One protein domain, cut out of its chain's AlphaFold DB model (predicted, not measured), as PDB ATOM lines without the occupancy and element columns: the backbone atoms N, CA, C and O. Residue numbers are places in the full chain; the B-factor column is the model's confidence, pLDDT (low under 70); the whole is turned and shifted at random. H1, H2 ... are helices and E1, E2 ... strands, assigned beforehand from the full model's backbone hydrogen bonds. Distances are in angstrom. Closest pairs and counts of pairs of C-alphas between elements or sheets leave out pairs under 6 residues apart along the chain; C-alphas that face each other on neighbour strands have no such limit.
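What this domain is: This is residues 2 to 52 of the 139 residues of an uncharacterized protein of Desulfotomaculum aquiferis (UniProt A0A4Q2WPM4). A small antiparallel sheet, ordered E1, E3, E2, has H1 over one face; H2 sits off the sheet, and residues 45 to 52 follow as a tail. The printed part has 51 residues, ordered E1, H1, E2, E3, H2, of mixed class, with under half in named elements. It is compact, radius of gyration of the C-alphas 10.6 A, spanning 33 by 24 by 16 A.

How they stand to each other: E1, residues 6 to 8, is antiparallel to E3, residues 33 to 36; N 6 and O 35, 3.0 A apart, are within hydrogen-bond range. H1, residues 11 to 19, is on the sheet, height 9.2 A, along the strands at 24 degrees to E3 on the local plane. E2, residues 23 to 25, makes a hairpin with E3, N 25 and O 34 being 2.8 A apart. E1, H1 and E2 make a split strand-helix-strand unit, E3 between its same-way strands, with a right-handed crossover. H2, residues 40 to 44, is apart from H1; in both, every O i to N i+4 pair is within hydrogen-bond range.

Where its parts are: E1 begins at C-alpha 6 (321.701, 322.039, 352.763). H1 measures 12.4 A and E3 9.9 A. H2 ends at C-alpha 44 (324.833, 311.534, 349.902).

The domain as a whole: The printed part has no cut and no long link. The farthest C-alphas, Asp 28 and Leu 52, are 33.3 A apart. Residue 2 has pLDDT under 70.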
ATOM      1  N   ALA A   2     332.110 321.599 346.736       63.78
ATOM      2  CA  ALA A   2     330.939 320.878 347.233       63.78
ATOM      3  C   ALA A   2     329.989 321.882 347.914       63.78
ATOM      4  O   ALA A   2     330.480 322.789 348.596       63.78
ATOM      5  N   PRO A   3     328.670 321.772 347.709       74.88
ATOM      6  CA  PRO A   3     327.694 322.651 348.348       74.88
ATOM      7  C   PRO A   3     327.866 322.626 349.870       74.88
ATOM      8  O   PRO A   3     327.832 321.567 350.493       74.88
ATOM      9  N   GLN A   4     328.073 323.811 350.444       86.94
ATOM     10  CA  GLN A   4     328.324 323.998 351.878       86.94
ATOM     11  C   GLN A   4     327.042 324.200 352.694       86.94
ATOM     12  O   GLN A   4     327.106 324.251 353.922       86.94
ATOM     13  N   VAL A   5     325.899 324.318 352.011       92.44
ATOM     14  CA  VAL A   5     324.575 324.551 352.593       92.44
ATOM     15  C   VAL A   5     323.640 323.428 352.159       92.44
ATOM     16  O   VAL A   5     323.669 322.992 351.006       92.44
ATOM     17  N   MET A   6     322.794 322.957 353.073       91.62
ATOM     18  CA  MET A   6     321.701 322.039 352.763       91.62
ATOM     19  C   MET A   6     320.374 322.608 353.256       91.62
ATOM     20  O   MET A   6     320.231 322.861 354.447       91.62
ATOM     21  N   ALA A   7     319.402 322.761 352.358       92.81
ATOM     22  CA  ALA A   7     318.038 323.128 352.719       92.81
ATOM     23  C   ALA A   7     317.221 321.880 353.077       92.81
ATOM     24  O   ALA A   7     317.341 320.841 352.421       92.81
ATOM     25  N   THR A   8     316.398 321.963 354.119       92.44
ATOM     26  CA  THR A   8     315.475 320.888 354.483       92.44
ATOM     27  C   THR A   8     314.209 321.422 355.140       92.44
ATOM     28  O   THR A   8     314.264 322.311 355.977       92.44
ATOM     29  N   GLU A   9     313.064 320.862 354.768       93.38
ATOM     30  CA  GLU A   9     311.762 321.092 355.420       93.38
ATOM     31  C   GLU A   9     311.524 320.130 356.596       93.38
ATOM     32  O   GLU A   9     310.581 320.271 357.369       93.38
ATOM     33  N   ARG A  10     312.390 319.120 356.731       91.19
ATOM     34  CA  ARG A  10     312.224 318.004 357.655       91.19
ATOM     35  C   ARG A  10     312.828 318.330 359.031       91.19
ATOM     36  O   ARG A  10     314.050 318.515 359.136       91.19
ATOM     37  N   PRO A  11     312.025 318.387 360.112       92.06
ATOM     38  CA  PRO A  11     312.522 318.754 361.440       92.06
ATOM     39  C   PRO A  11     313.426 317.674 362.058       92.06
ATOM     40  O   PRO A  11     314.405 317.995 362.729       92.06
ATOM     41  N   ASP A  12     313.170 316.398 361.764       92.81
ATOM     42  CA  ASP A  12     314.010 315.248 362.120       92.81
ATOM     43  C   ASP A  12     315.427 315.380 361.545       92.81
ATOM     44  O   ASP A  12     316.419 315.183 362.255       92.81
ATOM     45  N   ARG A  13     315.538 315.810 360.279       92.69
ATOM     46  CA  ARG A  13     316.829 316.078 359.632       92.69
ATOM     47  C   ARG A  13     317.601 317.169 360.356       92.69
ATOM     48  O   ARG A  13     318.813 317.044 360.537       92.69
ATOM     49  N   THR A  14     316.896 318.226 360.744       94.19
ATOM     50  CA  THR A  14     317.464 319.379 361.444       94.19
ATOM     51  C   THR A  14     318.003 318.967 362.810       94.19
ATOM     52  O   THR A  14     319.178 319.201 363.090       94.19
ATOM     53  N   ALA A  15     317.202 318.264 363.616       93.81
ATOM     54  CA  ALA A  15     317.625 317.755 364.919       93.81
ATOM     55  C   ALA A  15     318.856 316.840 364.808       93.81
ATOM     56  O   ALA A  15     319.831 317.021 365.536       93.81
ATOM     57  N   TYR A  16     318.864 315.913 363.843       91.94
ATOM     58  CA  TYR A  16     320.014 315.038 363.597       91.94
ATOM     59  C   TYR A  16     321.296 315.819 363.275       91.94
ATOM     60  O   TYR A  16     322.380 315.482 363.748       91.94
ATOM     61  N   MET A  17     321.195 316.872 362.467       93.00
ATOM     62  CA  MET A  17     322.359 317.662 362.063       93.00
ATOM     63  C   MET A  17     322.861 318.572 363.189       93.00
ATOM     64  O   MET A  17     324.075 318.703 363.344       93.00
ATOM     65  N   LEU A  18     321.965 319.104 364.028       94.62
ATOM     66  CA  LEU A  18     322.327 319.803 365.266       94.62
ATOM     67  C   LEU A  18     323.089 318.880 366.230       94.62
ATOM     68  O   LEU A  18     324.127 319.270 366.760       94.62
ATOM     69  N   LEU A  19     322.647 317.625 366.388       94.12
ATOM     70  CA  LEU A  19     323.346 316.620 367.206       94.12
ATOM     71  C   LEU A  19     324.758 316.300 366.691       94.12
ATOM     72  O   LEU A  19     325.628 315.921 367.470       94.12
ATOM     73  N   ARG A  20     325.013 316.479 365.390       91.06
ATOM     74  CA  ARG A  20     326.352 316.342 364.789       91.06
ATOM     75  C   ARG A  20     327.196 317.617 364.886       91.06
ATOM     76  O   ARG A  20     328.244 317.685 364.249       91.06
ATOM     77  N   GLY A  21     326.752 318.614 365.653       93.44
ATOM     78  CA  GLY A  21     327.475 319.866 365.881       93.44
ATOM     79  C   GLY A  21     327.360 320.875 364.739       93.44
ATOM     80  O   GLY A  21     328.224 321.739 364.602       93.44
ATOM     81  N   LYS A  22     326.331 320.764 363.892       93.75
ATOM     82  CA  LYS A  22     326.079 321.729 362.812       93.75
ATOM     83  C   LYS A  22     325.150 322.839 363.267       93.75
ATOM     84  O   LYS A  22     324.474 322.727 364.281       93.75
ATOM     85  N   ILE A  23     325.104 323.898 362.475       95.81
ATOM     86  CA  ILE A  23     324.293 325.085 362.699       95.81
ATOM     87  C   ILE A  23     323.059 325.009 361.795       95.81
ATOM     88  O   ILE A  23     323.163 324.714 360.602       95.81
ATOM     89  N   ALA A  24     321.894 325.280 362.379       96.38
ATOM     90  CA  ALA A  24     320.635 325.451 361.668       96.38
ATOM     91  C   ALA A  24     320.276 326.940 361.625       96.38
ATOM     92  O   ALA A  24     320.218 327.596 362.663       96.38
ATOM     93  N   ILE A  25     320.041 327.465 360.427       95.88
ATOM     94  CA  ILE A  25     319.610 328.840 360.185       95.88
ATOM     95  C   ILE A  25     318.144 328.787 359.762       95.88
ATOM     96  O   ILE A  25     317.802 328.177 358.746       95.88
ATOM     97  N   LEU A  26     317.291 329.434 360.552       95.31
ATOM     98  CA  LEU A  26     315.883 329.639 360.241       95.31
ATOM     99  C   LEU A  26     315.694 331.086 359.786       95.31
ATOM    100  O   LEU A  26     316.251 332.003 360.390       95.31
ATOM    101  N   MET A  27     314.929 331.280 358.718       94.25
ATOM    102  CA  MET A  27     314.609 332.598 358.175       94.25
ATOM    103  C   MET A  27     313.098 332.784 358.189       94.25
ATOM    104  O   MET A  27     312.360 331.862 357.841       94.25
ATOM    105  N   ASP A  28     312.653 333.973 358.582       94.88
ATOM    106  CA  ASP A  28     311.235 334.309 358.580       94.88
ATOM    107  C   ASP A  28     310.654 334.207 357.157       94.88
ATOM    108  O   ASP A  28     311.288 334.612 356.181       94.88
ATOM    109  N   GLY A  29     309.471 333.603 357.039       91.00
ATOM    110  CA  GLY A  29     308.790 333.362 355.765       91.00
ATOM    111  C   GLY A  29     309.338 332.221 354.890       91.00
ATOM    112  O   GLY A  29     308.771 331.973 353.827       91.00
ATOM    113  N   ASN A  30     310.392 331.500 355.299       92.25
ATOM    114  CA  ASN A  30     310.918 330.350 354.549       92.25
ATOM    115  C   ASN A  30     310.507 329.011 355.203       92.25
ATOM    116  O   ASN A  30     310.859 328.785 356.362       92.25
ATOM    117  N   PRO A  31     309.826 328.085 354.490       92.31
ATOM    118  CA  PRO A  31     309.492 326.760 355.027       92.31
ATOM    119  C   PRO A  31     310.705 325.818 355.171       92.31
ATOM    120  O   PRO A  31     310.575 324.733 355.733       92.31
ATOM    121  N   TYR A  32     311.883 326.211 354.682       94.69
ATOM    122  CA  TYR A  32     313.115 325.432 354.762       94.69
ATOM    123  C   TYR A  32     314.067 325.950 355.844       94.69
ATOM    124  O   TYR A  32     314.352 327.143 355.946       94.69
ATOM    125  N   VAL A  33     314.662 325.014 356.581       95.50
ATOM    126  CA  VAL A  33     315.809 325.243 357.462       95.50
ATOM    127  C   VAL A  33     317.100 325.045 356.669       95.50
ATOM    128  O   VAL A  33     317.270 324.032 355.982       95.50
ATOM    129  N   LEU A  34     318.031 325.995 356.769       94.94
ATOM    130  CA  LEU A  34     319.347 325.904 356.137       94.94
ATOM    131  C   LEU A  34     320.370 325.333 357.123       94.94
ATOM    132  O   LEU A  34     320.587 325.879 358.200       94.94
ATOM    133  N   LEU A  35     321.026 324.242 356.748       94.94
ATOM    134  CA  LEU A  35     322.009 323.539 357.567       94.94
ATOM    135  C   LEU A  35     323.423 323.812 357.059       94.94
ATOM    136  O   LEU A  35     323.692 323.645 355.867       94.94
ATOM    137  N   VAL A  36     324.321 324.194 357.968       94.69
ATOM    138  CA  VAL A  36     325.708 324.595 357.678       94.69
ATOM    139  C   VAL A  36     326.670 324.229 358.825       94.69
ATOM    140  O   VAL A  36     326.268 324.252 359.983       94.69
ATOM    141  N   PRO A  37     327.953 323.926 358.553       92.62
ATOM    142  CA  PRO A  37     328.486 323.561 357.246       92.62
ATOM    143  C   PRO A  37     328.046 322.138 356.872       92.62
ATOM    144  O   PRO A  37     328.028 321.226 357.704       92.62
ATOM    145  N   THR A  38     327.699 321.927 355.607       91.75
ATOM    146  CA  THR A  38     327.469 320.583 355.068       91.75
ATOM    147  C   THR A  38     328.658 320.111 354.247       91.75
ATOM    148  O   THR A  38     329.408 320.889 353.660       91.75
ATOM    149  N   THR A  39     328.854 318.797 354.251       90.12
ATOM    150  CA  THR A  39     329.847 318.106 353.433       90.12
ATOM    151  C   THR A  39     329.149 317.318 352.331       90.12
ATOM    152  O   THR A  39     327.952 317.035 352.411       90.12
ATOM    153  N   LEU A  40     329.910 316.884 351.327       87.50
ATOM    154  CA  LEU A  40     329.400 316.010 350.267       87.50
ATOM    155  C   LEU A  40     328.763 314.725 350.836       87.50
ATOM    156  O   LEU A  40     327.712 314.293 350.369       87.50
ATOM    157  N   PHE A  41     329.324 314.166 351.912       87.50
ATOM    158  CA  PHE A  41     328.768 312.984 352.578       87.50
ATOM    159  C   PHE A  41     327.403 313.237 353.223       87.50
ATOM    160  O   PHE A  41     326.574 312.336 353.296       87.50
ATOM    161  N   ASP A  42     327.139 314.460 353.677       89.56
ATOM    162  CA  ASP A  42     325.845 314.801 354.271       89.56
ATOM    163  C   ASP A  42     324.729 314.910 353.238       89.56
ATOM    164  O   ASP A  42     323.559 314.740 353.582       89.56
ATOM    165  N   GLN A  43     325.097 315.177 351.985       87.19
ATOM    166  CA  GLN A  43     324.178 315.189 350.853       87.19
ATOM    167  C   GLN A  43     323.948 313.797 350.270       87.19
ATOM    168  O   GLN A  43     322.836 313.485 349.856       87.19
ATOM    169  N   LEU A  44     324.969 312.936 350.298       87.62
ATOM    170  CA  LEU A  44     324.833 311.534 349.902       87.62
ATOM    171  C   LEU A  44     324.005 310.707 350.897       87.62
ATOM    172  O   LEU A  44     323.603 309.590 350.580       87.62
ATOM    173  N   HIS A  45     323.730 311.210 352.097       86.62
ATOM    174  CA  HIS A  45     322.872 310.527 353.058       86.62
ATOM    175  C   HIS A  45     321.438 311.055 353.000       86.62
ATOM    176  O   HIS A  45     321.196 312.259 353.125       86.62
ATOM    177  N   SER A  46     320.472 310.144 352.867       86.06
ATOM    178  CA  SER A  46     319.066 310.466 353.104       86.06
ATOM    179  C   SER A  46     318.744 310.240 354.578       86.06
ATOM    180  O   SER A  46     319.294 309.336 355.206       86.06
ATOM    181  N   GLN A  47     317.841 311.048 355.139       84.56
ATOM    182  CA  GLN A  47     317.327 310.766 356.482       84.56
ATOM    183  C   GLN A  47     316.431 309.535 356.511       84.56
ATOM    184  O   GLN A  47     316.325 308.863 357.530       84.56
ATOM    185  N   GLU A  48     315.855 309.182 355.366       82.69
ATOM    186  CA  GLU A  48     315.009 308.001 355.242       82.69
ATOM    187  C   GLU A  48     315.785 306.702 355.469       82.69
ATOM    188  O   GLU A  48     315.245 305.739 356.012       82.69
ATOM    189  N   ASP A  49     317.087 306.716 355.158       85.56
ATOM    190  CA  ASP A  49     317.983 305.582 355.371       85.56
ATOM    191  C   ASP A  49     318.073 305.194 356.864       85.56
ATOM    192  O   ASP A  49     318.407 304.049 357.172       85.56
ATOM    193  N   TYR A  50     317.777 306.119 357.792       84.75
ATOM    194  CA  TYR A  50     317.815 305.878 359.241       84.75
ATOM    195  C   TYR A  50     316.557 305.191 359.784       84.75
ATOM    196  O   TYR A  50     316.621 304.601 360.861       84.75
ATOM    197  N   TYR A  51     315.436 305.223 359.057       87.62
ATOM    198  CA  TYR A  51     314.225 304.487 359.449       87.62
ATOM    199  C   TYR A  51     314.258 303.023 359.009       87.62
ATOM    200  O   TYR A  51     313.472 302.202 359.481       87.62
ATOM    201  N   LEU A  52     315.172 302.679 358.102       90.94
ATOM    202  CA  LEU A  52     315.378 301.315 357.640       90.94
ATOM    203  C   LEU A  52     316.277 300.542 358.608       90.94
ATOM    204  O   LEU A  52     317.074 301.109 359.356       90.94
TER     205      LEU A  52